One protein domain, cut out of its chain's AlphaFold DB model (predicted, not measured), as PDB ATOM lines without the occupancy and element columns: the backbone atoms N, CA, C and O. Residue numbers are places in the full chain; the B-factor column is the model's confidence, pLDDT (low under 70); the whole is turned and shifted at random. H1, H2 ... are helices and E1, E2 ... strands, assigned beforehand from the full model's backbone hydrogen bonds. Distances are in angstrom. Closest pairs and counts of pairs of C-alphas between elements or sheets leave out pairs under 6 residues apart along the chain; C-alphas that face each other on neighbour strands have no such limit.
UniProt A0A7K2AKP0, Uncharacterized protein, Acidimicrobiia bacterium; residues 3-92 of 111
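AT A GLANCE: This is residues 3 to 92 of the 111 residues of an uncharacterized protein of Acidimicrobiia bacterium (UniProt A0A7K2AKP0). Picture a strongly twisted six-stranded sheet, curled like part of a barrel, with the short strand pair E4 and E7 covering part of E8, E5 and E6. The short helix H1 packs over the sheet at E3, and the E1 and E2 hairpin forms one far end, its turn at Gly 7. The printed part has 90 residues, running E1, E2, H1, E3, E4, E5, E6, E7, E8; the large sheet is mixed, in the order E1, E2, E3, E8, E5, E6, and the small one is antiparallel. The class is mostly strand. The whole is compact, with a radius of gyration of the C-alphas of 11.6 A and spans of 32 by 28 by 23 A.

HOW THE PARTS SIT: Start at E1, residues 3 to 6, an edge strand that forms an antiparallel hairpin with E2, residues 9 to 16; look at N 6 and O 9, 3.0 A apart. E2 bends by 61 degrees at residue 13, and its pairing is staggered: residues 9 to 13 pair with E1, and residues 14 to 16 with the parallel E3, residues 35 to 39, where N 37 and O 15 are 2.8 A apart. Between E2 and E3 comes H1, residues 20 to 25, completing a strand-helix-strand unit, two parallel neighbour strands with a helix between, whose crossover is right-handed. H1 is on the sheet, over E3, running only just along it at 29.6 degrees on the local plane; the closest C-alphas are Arg 23 and Ile 38, 6.2 A. Every O i to N i+4 pair of H1 is within hydrogen-bond range. E8, residues 82 to 87, is antiparallel to E3, with N 38 and O 83 at 2.8 A, and to E5, residues 52 to 57, with N 55 and O 84 at 2.8 A. E5 forms a hairpin with the edge strand E6, residues 63 to 69; N 54 and O 67 are 2.8 A apart. E4, residues 42 to 44, is antiparallel to E7, residues 74 to 76, with N 43 and O 75 at 3.0 A. The closest C-alphas of E4 and E8 are Ser 42 and Val 83, 6.8 A; those of E6 and E7 are Leu 69 and Val 75, 6.7 A.

IN THESE COORDINATES: Find C-alpha 3 at (198.441, 225.465, 231.041), where E1 begins. E2 measures 19.2 A, E5 15.7 A and E6 16.1 A. E8 runs 16.6 A to C-alpha 87 at (199.335, 211.370, 234.979).

THE WHOLE: The two C-alphas farthest apart are those of Gly 7 and Gly 72, 33.0 A. The printed part has no cut and no long link. Mean pLDDT of the printed part is 91.0, and no printed residue is under 70.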
ATOM      1  N   GLU A   3     199.332 226.552 230.613       92.94
ATOM      2  CA  GLU A   3     198.441 225.465 231.041       92.94
ATOM      3  C   GLU A   3     197.104 225.526 230.297       92.94
ATOM      4  O   GLU A   3     196.715 226.588 229.811       92.94
ATOM      5  N   LEU A   4     196.409 224.393 230.203       93.81
ATOM      6  CA  LEU A   4     195.062 224.283 229.649       93.81
ATOM      7  C   LEU A   4     194.038 224.269 230.785       93.81
ATOM      8  O   LEU A   4     194.219 223.550 231.770       93.81
ATOM      9  N   ARG A   5     192.954 225.036 230.647       95.31
ATOM     10  CA  ARG A   5     191.910 225.163 231.674       95.31
ATOM     11  C   ARG A   5     190.498 225.090 231.110       95.31
ATOM     12  O   ARG A   5     190.275 225.402 229.944       95.31
ATOM     13  N   CYS A   6     189.548 224.714 231.964       95.12
ATOM     14  CA  CYS A   6     188.109 224.857 231.737       95.12
ATOM     15  C   CYS A   6     187.400 224.928 233.098       95.12
ATOM     16  O   CYS A   6     187.428 223.958 233.855       95.12
ATOM     17  N   GLY A   7     186.811 226.081 233.434       92.06
ATOM     18  CA  GLY A   7     186.309 226.335 234.789       92.06
ATOM     19  C   GLY A   7     187.411 226.161 235.842       92.06
ATOM     20  O   GLY A   7     188.529 226.646 235.659       92.06
ATOM     21  N   GLU A   8     187.106 225.412 236.903       94.19
ATOM     22  CA  GLU A   8     188.046 225.070 237.983       94.19
ATOM     23  C   GLU A   8     189.085 224.009 237.582       94.19
ATOM     24  O   GLU A   8     190.091 223.814 238.268       94.19
ATOM     25  N   TRP A   9     188.880 223.307 236.464       95.69
ATOM     26  CA  TRP A   9     189.826 222.294 236.013       95.69
ATOM     27  C   TRP A   9     191.061 222.934 235.366       95.69
ATOM     28  O   TRP A   9     190.953 223.823 234.515       95.69
ATOM     29  N   SER A  10     192.245 222.427 235.719       95.06
ATOM     30  CA  SER A  10     193.515 222.781 235.082       95.06
ATOM     31  C   SER A  10     194.356 221.539 234.794       95.06
ATOM     32  O   SER A  10     194.475 220.643 235.636       95.06
ATOM     33  N   SER A  11     195.033 221.534 233.644       94.00
ATOM     34  CA  SER A  11     196.097 220.583 233.314       94.00
ATOM     35  C   SER A  11     197.370 220.807 234.128       94.00
ATOM     36  O   SER A  11     198.273 219.978 234.074       94.00
ATOM     37  N   GLY A  12     197.482 221.902 234.885       93.75
ATOM     38  CA  GLY A  12     198.774 222.406 235.352       93.75
ATOM     39  C   GLY A  12     199.694 222.748 234.172       93.75
ATOM     40  O   GLY A  12     199.251 222.715 233.017       93.75
ATOM     41  N   PRO A  13     200.973 223.063 234.420       94.44
ATOM     42  CA  PRO A  13     201.897 223.410 233.353       94.44
ATOM     43  C   PRO A  13     201.994 222.335 232.267       94.44
ATOM     44  O   PRO A  13     202.110 221.146 232.553       94.44
ATOM     45  N   VAL A  14     201.972 222.757 231.009       93.06
ATOM     46  CA  VAL A  14     202.030 221.890 229.835       93.06
ATOM     47  C   VAL A  14     203.315 222.152 229.073       93.06
ATOM     48  O   VAL A  14     203.629 223.289 228.711       93.06
ATOM     49  N   LYS A  15     204.035 221.072 228.778       91.81
ATOM     50  CA  LYS A  15     205.174 221.080 227.860       91.81
ATOM     51  C   LYS A  15     204.730 220.574 226.491       91.81
ATOM     52  O   LYS A  15     204.079 219.541 226.402       91.81
ATOM     53  N   VAL A  16     205.090 221.276 225.420       91.19
ATOM     54  CA  VAL A  16     204.810 220.818 224.051       91.19
ATOM     55  C   VAL A  16     205.949 219.914 223.572       91.19
ATOM     56  O   VAL A  16     207.121 220.283 223.657       91.19
ATOM     57  N   ALA A  17     205.609 218.724 223.081       89.50
ATOM     58  CA  ALA A  17     206.537 217.758 222.501       89.50
ATOM     59  C   ALA A  17     206.646 217.959 220.977       89.50
ATOM     60  O   ALA A  17     206.056 217.237 220.167       89.50
ATOM     61  N   ASP A  18     207.396 218.984 220.588       83.19
ATOM     62  CA  ASP A  18     207.605 219.423 219.202       83.19
ATOM     63  C   ASP A  18     208.607 218.568 218.398       83.19
ATOM     64  O   ASP A  18     208.545 218.568 217.172       83.19
ATOM     65  N   SER A  19     209.471 217.785 219.052       84.19
ATOM     66  CA  SER A  19     210.449 216.904 218.393       84.19
ATOM     67  C   SER A  19     210.164 215.417 218.607       84.19
ATOM     68  O   SER A  19     209.553 215.025 219.601       84.19
ATOM     69  N   PHE A  20     210.649 214.563 217.696       82.31
ATOM     70  CA  PHE A  20     210.477 213.104 217.774       82.31
ATOM     71  C   PHE A  20     210.897 212.534 219.139       82.31
ATOM     72  O   PHE A  20     210.110 211.849 219.787       82.31
ATOM     73  N   TRP A  21     212.087 212.896 219.628       82.62
ATOM     74  CA  TRP A  21     212.594 212.443 220.927       82.62
ATOM     75  C   TRP A  21     211.743 212.922 222.105       82.62
ATOM     76  O   TRP A  21     211.540 212.177 223.059       82.62
ATOM     77  N   ARG A  22     211.188 214.141 222.032       83.69
ATOM     78  CA  ARG A  22     210.269 214.652 223.061       83.69
ATOM     79  C   ARG A  22     208.929 213.919 223.039       83.69
ATOM     80  O   ARG A  22     208.363 213.690 224.099       83.69
ATOM     81  N   ARG A  23     208.438 213.523 221.861       84.31
ATOM     82  CA  ARG A  23     207.226 212.694 221.737       84.31
ATOM     83  C   ARG A  23     207.455 211.282 222.259       84.31
ATOM     84  O   ARG A  23     206.571 210.741 222.904       84.31
ATOM     85  N   LEU A  24     208.635 210.715 222.003       81.50
ATOM     86  CA  LEU A  24     209.009 209.402 222.521       81.50
ATOM     87  C   LEU A  24     209.149 209.421 224.049       81.50
ATOM     88  O   LEU A  24     208.677 208.499 224.704       81.50
ATOM     89  N   ALA A  25     209.740 210.473 224.623       83.31
ATOM     90  CA  ALA A  25     209.788 210.651 226.074       83.31
ATOM     91  C   ALA A  25     208.383 210.823 226.682       83.31
ATOM     92  O   ALA A  25     208.103 210.268 227.743       83.31
ATOM     93  N   GLY A  26     207.490 211.552 226.005       83.88
ATOM     94  CA  GLY A  26     206.143 211.826 226.507       83.88
ATOM     95  C   GLY A  26     206.196 212.504 227.878       83.88
ATOM     96  O   GLY A  26     207.026 213.385 228.119       83.88
ATOM     97  N   ILE A  27     205.338 212.067 228.795       84.62
ATOM     98  CA  ILE A  27     205.273 212.564 230.175       84.62
ATOM     99  C   ILE A  27     206.486 212.180 231.046       84.62
ATOM    100  O   ILE A  27     206.604 212.638 232.187       84.62
ATOM    101  N   HIS A  28     207.415 211.358 230.554       82.12
ATOM    102  CA  HIS A  28     208.625 211.037 231.308       82.12
ATOM    103  C   HIS A  28     209.616 212.189 231.348       82.12
ATOM    104  O   HIS A  28     209.915 212.830 230.344       82.12
ATOM    105  N   GLY A  29     210.147 212.447 232.543       79.94
ATOM    106  CA  GLY A  29     211.064 213.559 232.786       79.94
ATOM    107  C   GLY A  29     210.379 214.918 232.958       79.94
ATOM    108  O   GLY A  29     211.079 215.926 233.056       79.94
ATOM    109  N   VAL A  30     209.039 214.976 233.023       86.69
ATOM    110  CA  VAL A  30     208.328 216.186 233.469       86.69
ATOM    111  C   VAL A  30     207.955 216.110 234.957       86.69
ATOM    112  O   VAL A  30     207.683 215.017 235.466       86.69
ATOM    113  N   PRO A  31     207.937 217.246 235.685       89.38
ATOM    114  CA  PRO A  31     207.537 217.260 237.088       89.38
ATOM    115  C   PRO A  31     206.112 216.735 237.308       89.38
ATOM    116  O   PRO A  31     205.246 216.809 236.432       89.38
ATOM    117  N   ARG A  32     205.829 216.240 238.520       88.25
ATOM    118  CA  ARG A  32     204.449 215.906 238.911       88.25
ATOM    119  C   ARG A  32     203.548 217.141 238.779       88.25
ATOM    120  O   ARG A  32     203.976 218.261 239.040       88.25
ATOM    121  N   GLY A  33     202.301 216.929 238.360       90.38
ATOM    122  CA  GLY A  33     201.349 218.016 238.103       90.38
ATOM    123  C   GLY A  33     201.505 218.698 236.739       90.38
ATOM    124  O   GLY A  33     200.711 219.580 236.420       90.38
ATOM    125  N   TRP A  34     202.471 218.282 235.918       93.75
ATOM    126  CA  TRP A  34     202.584 218.744 234.537       93.75
ATOM    127  C   TRP A  34     201.852 217.810 233.574       93.75
ATOM    128  O   TRP A  34     201.649 216.626 233.859       93.75
ATOM    129  N   GLY A  35     201.470 218.362 232.427       94.06
ATOM    130  CA  GLY A  35     201.026 217.616 231.256       94.06
ATOM    131  C   GLY A  35     202.011 217.741 230.097       94.06
ATOM    132  O   GLY A  35     202.860 218.640 230.067       94.06
ATOM    133  N   VAL A  36     201.873 216.859 229.112       93.62
ATOM    134  CA  VAL A  36     202.627 216.939 227.854       93.62
ATOM    135  C   VAL A  36     201.663 216.959 226.684       93.62
ATOM    136  O   VAL A  36     200.808 216.091 226.565       93.62
ATOM    137  N   LEU A  37     201.786 217.965 225.822       94.25
ATOM    138  CA  LEU A  37     200.996 218.073 224.603       94.25
ATOM    139  C   LEU A  37     201.802 217.538 223.423       94.25
ATOM    140  O   LEU A  37     202.837 218.098 223.057       94.25
ATOM    141  N   ILE A  38     201.305 216.471 222.814       92.94
ATOM    142  CA  ILE A  38     201.902 215.796 221.667       92.94
ATOM    143  C   ILE A  38     201.083 216.155 220.422       92.94
ATOM    144  O   ILE A  38     199.910 215.785 220.345       92.94
ATOM    145  N   PRO A  39     201.656 216.853 219.425       92.75
ATOM    146  CA  PRO A  39     200.988 217.064 218.148       92.75
ATOM    147  C   PRO A  39     200.762 215.730 217.433       92.75
ATOM    148  O   PRO A  39     201.689 214.927 217.287       92.75
ATOM    149  N   GLY A  40     199.539 215.513 216.960       91.81
ATOM    150  CA  GLY A  40     199.114 214.272 216.327       91.81
ATOM    151  C   GLY A  40     197.868 213.672 216.968       91.81
ATOM    152  O   GLY A  40     197.329 214.160 217.956       91.81
ATOM    153  N   ARG A  41     197.405 212.578 216.369       93.81
ATOM    154  CA  ARG A  41     196.138 211.919 216.716       93.81
ATOM    155  C   ARG A  41     196.296 210.663 217.567       93.81
ATOM    156  O   ARG A  41     195.317 209.986 217.867       93.81
ATOM    157  N   SER A  42     197.530 210.287 217.875       90.50
ATOM    158  CA  SER A  42     197.849 209.020 218.520       90.50
ATOM    159  C   SER A  42     199.027 209.165 219.458       90.50
ATOM    160  O   SER A  42     199.947 209.936 219.187       90.50
ATOM    161  N   VAL A  43     199.024 208.355 220.505       90.12
ATOM    162  CA  VAL A  43     200.089 208.309 221.495       90.12
ATOM    163  C   VAL A  43     200.408 206.860 221.844       90.12
ATOM    164  O   VAL A  43     199.506 206.027 221.970       90.12
ATOM    165  N   HIS A  44     201.700 206.558 221.950       86.88
ATOM    166  CA  HIS A  44     202.199 205.223 222.264       86.88
ATOM    167  C   HIS A  44     202.744 205.204 223.683       86.88
ATOM    168  O   HIS A  44     203.459 206.113 224.090       86.88
ATOM    169  N   GLY A  45     202.466 204.128 224.407       81.44
ATOM    170  CA  GLY A  45     202.910 203.941 225.778       81.44
ATOM    171  C   GLY A  45     204.262 203.261 225.934       81.44
ATOM    172  O   GLY A  45     204.518 202.711 226.999       81.44
ATOM    173  N   PHE A  46     205.114 203.247 224.904       80.31
ATOM    174  CA  PHE A  46     206.394 202.526 224.941       80.31
ATOM    175  C   PHE A  46     207.359 203.051 225.999       80.31
ATOM    176  O   PHE A  46     208.082 202.269 226.606       80.31
ATOM    177  N   SER A  47     207.359 204.357 226.247       73.12
ATOM    178  CA  SER A  47     208.187 204.946 227.296       73.12
ATOM    179  C   SER A  47     207.542 204.849 228.674       73.12
ATOM    180  O   SER A  47     208.234 205.031 229.663       73.12
ATOM    181  N   ILE A  48     206.243 204.545 228.779       76.94
ATOM    182  CA  ILE A  48     205.443 204.682 230.003       76.94
ATOM    183  C   ILE A  48     205.743 203.568 231.015       76.94
ATOM    184  O   ILE A  48     205.588 202.394 230.704       76.94
ATOM    185  N   VAL A  49     206.064 203.938 232.263       71.94
ATOM    186  CA  VAL A  49     206.229 202.983 233.386       71.94
ATOM    187  C   VAL A  49     205.001 202.901 234.297       71.94
ATOM    188  O   VAL A  49     204.832 201.928 235.021       71.94
ATOM    189  N   ALA A  50     204.127 203.910 234.267       76.38
ATOM    190  CA  ALA A  50     202.910 203.986 235.070       76.38
ATOM    191  C   ALA A  50     201.772 204.570 234.230       76.38
ATOM    192  O   ALA A  50     202.004 205.503 233.470       76.38
ATOM    193  N   GLY A  51     200.553 204.038 234.365       84.44
ATOM    194  CA  GLY A  51     199.424 204.438 233.522       84.44
ATOM    195  C   GLY A  51     199.172 205.952 233.506       84.44
ATOM    196  O   GLY A  51     199.401 206.645 234.501       84.44
ATOM    197  N   LEU A  52     198.679 206.463 232.380       92.75
ATOM    198  CA  LEU A  52     198.359 207.879 232.184       92.75
ATOM    199  C   LEU A  52     196.984 208.055 231.530       92.75
ATOM    200  O   LEU A  52     196.402 207.101 231.015       92.75
ATOM    201  N   TRP A  53     196.457 209.273 231.549       96.31
ATOM    202  CA  TRP A  53     195.323 209.693 230.737       96.31
ATOM    203  C   TRP A  53     195.818 210.315 229.438       96.31
ATOM    204  O   TRP A  53     196.546 211.305 229.454       96.31
ATOM    205  N   ALA A  54     195.391 209.749 228.316       96.38
ATOM    206  CA  ALA A  54     195.525 210.349 227.002       96.38
ATOM    207  C   ALA A  54     194.234 211.111 226.687       96.38
ATOM    208  O   ALA A  54     193.143 210.536 226.723       96.38
ATOM    209  N   VAL A  55     194.354 212.399 226.385       97.94
ATOM    210  CA  VAL A  55     193.231 213.298 226.108       97.94
ATOM    211  C   VAL A  55     193.370 213.815 224.682       97.94
ATOM    212  O   VAL A  55     194.269 214.597 224.389       97.94
ATOM    213  N   GLY A  56     192.501 213.371 223.779       98.06
ATOM    214  CA  GLY A  56     192.468 213.855 222.402       98.06
ATOM    215  C   GLY A  56     191.863 215.254 222.331       98.06
ATOM    216  O   GLY A  56     190.776 215.483 222.864       98.06
ATOM    217  N   LEU A  57     192.546 216.170 221.649       97.94
ATOM    218  CA  LEU A  57     192.138 217.557 221.443       97.94
ATOM    219  C   LEU A  57     192.025 217.857 219.949       97.94
ATOM    220  O   LEU A  57     192.941 217.534 219.190       97.94
ATOM    221  N   ASP A  58     190.932 218.493 219.531       96.38
ATOM    222  CA  ASP A  58     190.803 219.039 218.177       96.38
ATOM    223  C   ASP A  58     191.551 220.379 218.013       96.38
ATOM    224  O   ASP A  58     192.146 220.913 218.955       96.38
ATOM    225  N   LYS A  59     191.495 220.957 216.805       93.44
ATOM    226  CA  LYS A  59     192.159 222.234 216.479       93.44
ATOM    227  C   LYS A  59     191.664 223.428 217.307       93.44
ATOM    228  O   LYS A  59     192.339 224.448 217.369       93.44
ATOM    229  N   THR A  60     190.485 223.315 217.917       93.75
ATOM    230  CA  THR A  60     189.859 224.334 218.774       93.75
ATOM    231  C   THR A  60     190.047 224.040 220.264       93.75
ATOM    232  O   THR A  60     189.393 224.671 221.094       93.75
ATOM    233  N   LEU A  61     190.919 223.080 220.603       94.88
ATOM    234  CA  LEU A  61     191.158 222.584 221.963       94.88
ATOM    235  C   LEU A  61     189.913 221.964 222.614       94.88
ATOM    236  O   LEU A  61     189.794 221.934 223.843       94.88
ATOM    237  N   ARG A  62     188.977 221.453 221.808       97.44
ATOM    238  CA  ARG A  62     187.862 220.658 222.318       97.44
ATOM    239  C   ARG A  62     188.336 219.242 222.611       97.44
ATOM    240  O   ARG A  62     188.994 218.622 221.777       97.44
ATOM    241  N   VAL A  63     187.963 218.718 223.772       98.12
ATOM    242  CA  VAL A  63     188.221 217.327 224.145       98.12
ATOM    243  C   VAL A  63     187.331 216.411 223.310       98.12
ATOM    244  O   VAL A  63     186.117 216.376 223.503       98.12
ATOM    245  N   VAL A  64     187.934 215.654 222.398       98.25
ATOM    246  CA  VAL A  64     187.233 214.674 221.545       98.25
ATOM    247  C   VAL A  64     187.263 213.264 222.132       98.25
ATOM    248  O   VAL A  64     186.509 212.389 221.718       98.25
ATOM    249  N   GLY A  65     188.118 213.018 223.125       98.06
ATOM    250  CA  GLY A  65     188.168 211.733 223.804       98.06
ATOM    251  C   GLY A  65     189.142 211.712 224.970       98.06
ATOM    252  O   GLY A  65     190.111 212.465 225.004       98.06
ATOM    253  N   VAL A  66     188.889 210.807 225.909       97.94
ATOM    254  CA  VAL A  66     189.749 210.541 227.065       97.94
ATOM    255  C   VAL A  66     189.891 209.037 227.196       97.94
ATOM    256  O   VAL A  66     188.889 208.321 227.192       97.94
ATOM    257  N   ARG A  67     191.122 208.536 227.286       96.94
ATOM    258  CA  ARG A  67     191.388 207.106 227.480       96.94
ATOM    259  C   ARG A  67     192.543 206.904 228.443       96.94
ATOM    260  O   ARG A  67     193.511 207.658 228.422       96.94
ATOM    261  N   SER A  68     192.452 205.863 229.264       94.81
ATOM    262  CA  SER A  68     193.609 205.398 230.022       94.81
ATOM    263  C   SER A  68     194.582 204.718 229.062       94.81
ATOM    264  O   SER A  68     194.183 203.865 228.267       94.81
ATOM    265  N   LEU A  69     195.848 205.104 229.132       92.38
ATOM    266  CA  LEU A  69     196.943 204.486 228.407       92.38
ATOM    267  C   LEU A  69     197.817 203.727 229.404       92.38
ATOM    268  O   LEU A  69     198.359 204.299 230.352       92.38
ATOM    269  N   ARG A  70     197.935 202.419 229.179       89.56
ATOM    270  CA  ARG A  70     198.810 201.526 229.943       89.56
ATOM    271  C   ARG A  70     200.194 201.441 229.281       89.56
ATOM    272  O   ARG A  70     200.290 201.704 228.078       89.56
ATOM    273  N   PRO A  71     201.244 201.050 230.030       88.94
ATOM    274  CA  PRO A  71     202.550 200.714 229.460       88.94
ATOM    275  C   PRO A  71     202.432 199.810 228.226       88.94
ATOM    276  O   PRO A  71     201.653 198.857 228.230       88.94
ATOM    277  N   GLY A  72     203.158 200.145 227.156       86.25
ATOM    278  CA  GLY A  72     203.141 199.420 225.876       86.25
ATOM    279  C   GLY A  72     201.860 199.561 225.039       86.25
ATOM    280  O   GLY A  72     201.795 199.028 223.936       86.25
ATOM    281  N   GLY A  73     200.839 200.273 225.528       90.38
ATOM    282  CA  GLY A  73     199.581 200.466 224.810       90.38
ATOM    283  C   GLY A  73     199.669 201.482 223.668       90.38
ATOM    284  O   GLY A  73     200.638 202.229 223.530       90.38
ATOM    285  N   LEU A  74     198.597 201.565 222.884       92.12
ATOM    286  CA  LEU A  74     198.395 202.591 221.864       92.12
ATOM    287  C   LEU A  74     196.987 203.159 222.001       92.12
ATOM    288  O   LEU A  74     196.008 202.417 222.090       92.12
ATOM    289  N   VAL A  75     196.883 204.484 221.985       94.69
ATOM    290  CA  VAL A  75     195.605 205.190 221.898       94.69
ATOM    291  C   VAL A  75     195.586 206.040 220.637       94.69
ATOM    292  O   VAL A  75     196.538 206.766 220.352       94.69
ATOM    293  N   VAL A  76     194.473 205.976 219.905       95.94
ATOM    294  CA  VAL A  76     194.214 206.783 218.711       95.94
ATOM    295  C   VAL A  76     192.876 207.504 218.866       95.94
ATOM    296  O   VAL A  76     191.868 206.894 219.225       95.94
ATOM    297  N   PHE A  77     192.861 208.798 218.559       97.00
ATOM    298  CA  PHE A  77     191.681 209.654 218.526       97.00
ATOM    299  C   PHE A  77     191.490 210.182 217.105       97.00
ATOM    300  O   PHE A  77     192.237 211.045 216.660       97.00
ATOM    301  N   ARG A  78     190.493 209.672 216.373       94.81
ATOM    302  CA  ARG A  78     190.296 209.983 214.943       94.81
ATOM    303  C   ARG A  78     190.190 211.485 214.644       94.81
ATOM    304  O   ARG A  78     190.668 211.923 213.604       94.81
ATOM    305  N   GLU A  79     189.581 212.239 215.552       95.12
ATOM    306  CA  GLU A  79     189.262 213.666 215.400       95.12
ATOM    307  C   GLU A  79     190.296 214.591 216.059       95.12
ATOM    308  O   GLU A  79     190.194 215.812 215.954       95.12
ATOM    309  N   ALA A  80     191.293 214.029 216.749       96.81
ATOM    310  CA  ALA A  80     192.282 214.825 217.457       96.81
ATOM    311  C   ALA A  80     193.377 215.337 216.515       96.81
ATOM    312  O   ALA A  80     193.905 214.604 215.676       96.81
ATOM    313  N   THR A  81     193.779 216.584 216.724       96.00
ATOM    314  CA  THR A  81     194.993 217.181 216.156       96.00
ATOM    315  C   THR A  81     196.151 217.177 217.154       96.00
ATOM    316  O   THR A  81     197.305 217.343 216.755       96.00
ATOM    317  N   ALA A  82     195.864 216.976 218.441       95.69
ATOM    318  CA  ALA A  82     196.857 216.791 219.490       95.69
ATOM    319  C   ALA A  82     196.366 215.826 220.571       95.69
ATOM    320  O   ALA A  82     195.163 215.660 220.776       95.69
ATOM    321  N   VAL A  83     197.299 215.239 221.311       96.44
ATOM    322  CA  VAL A  83     197.016 214.452 222.509       96.44
ATOM    323  C   VAL A  83     197.700 215.097 223.703       96.44
ATOM    324  O   VAL A  83     198.909 215.313 223.690       96.44
ATOM    325  N   LEU A  84     196.928 215.409 224.737       96.19
ATOM    326  CA  LEU A  84     197.439 215.813 226.038       96.19
ATOM    327  C   LEU A  84     197.590 214.567 226.918       96.19
ATOM    328  O   LEU A  84     196.614 213.884 227.219       96.19
ATOM    329  N   GLU A  85     198.815 214.284 227.335       95.50
ATOM    330  CA  GLU A  85     199.125 213.285 228.348       95.50
ATOM    331  C   GLU A  85     199.051 213.907 229.744       95.50
ATOM    332  O   GLU A  85     199.664 214.946 230.014       95.50
ATOM    333  N   LEU A  86     198.330 213.245 230.647       95.12
ATOM    334  CA  LEU A  86     198.239 213.587 232.065       95.12
ATOM    335  C   LEU A  86     198.508 212.343 232.898       95.12
ATOM    336  O   LEU A  86     198.077 211.253 232.545       95.12
ATOM    337  N   ARG A  87     199.169 212.489 234.043       91.88
ATOM    338  CA  ARG A  87     199.335 211.370 234.979       91.88
ATOM    339  C   ARG A  87     197.966 210.845 235.442       91.88
ATOM    340  O   ARG A  87     197.021 211.617 235.594       91.88
ATOM    341  N   SER A  88     197.865 209.534 235.665       91.38
ATOM    342  CA  SER A  88     196.608 208.876 236.065       91.38
ATOM    343  C   SER A  88     196.108 209.256 237.461       91.38
ATOM    344  O   SER A  88     194.924 209.096 237.740       91.38
ATOM    345  N   ASP A  89     196.981 209.810 238.306       90.38
ATOM    346  CA  ASP A  89     196.662 210.356 239.633       90.38
ATOM    347  C   ASP A  89     195.873 211.680 239.575       90.38
ATOM    348  O   ASP A  89     195.526 212.246 240.611       90.38
ATOM    349  N   ARG A  90     195.559 212.175 238.372       89.56
ATOM    350  CA  ARG A  90     194.784 213.396 238.153       89.56
ATOM    351  C   ARG A  90     193.507 213.116 237.390       89.56
ATOM    352  O   ARG A  90     193.498 212.340 236.437       89.56
ATOM    353  N   ALA A  91     192.449 213.825 237.766       94.00
ATOM    354  CA  ALA A  91     191.201 213.805 237.021       94.00
ATOM    355  C   ALA A  91     191.423 214.383 235.606       94.00
ATOM    356  O   ALA A  91     191.887 215.527 235.479       94.00
ATOM    357  N   PRO A  92     191.122 213.625 234.537       96.44
ATOM    358  CA  PRO A  92     191.156 214.156 233.183       96.44
ATOM    359  C   PRO A  92     189.990 215.139 232.967       96.44
ATOM    360  O   PRO A  92     189.010 215.110 233.715       96.44
TER     361      PRO A  92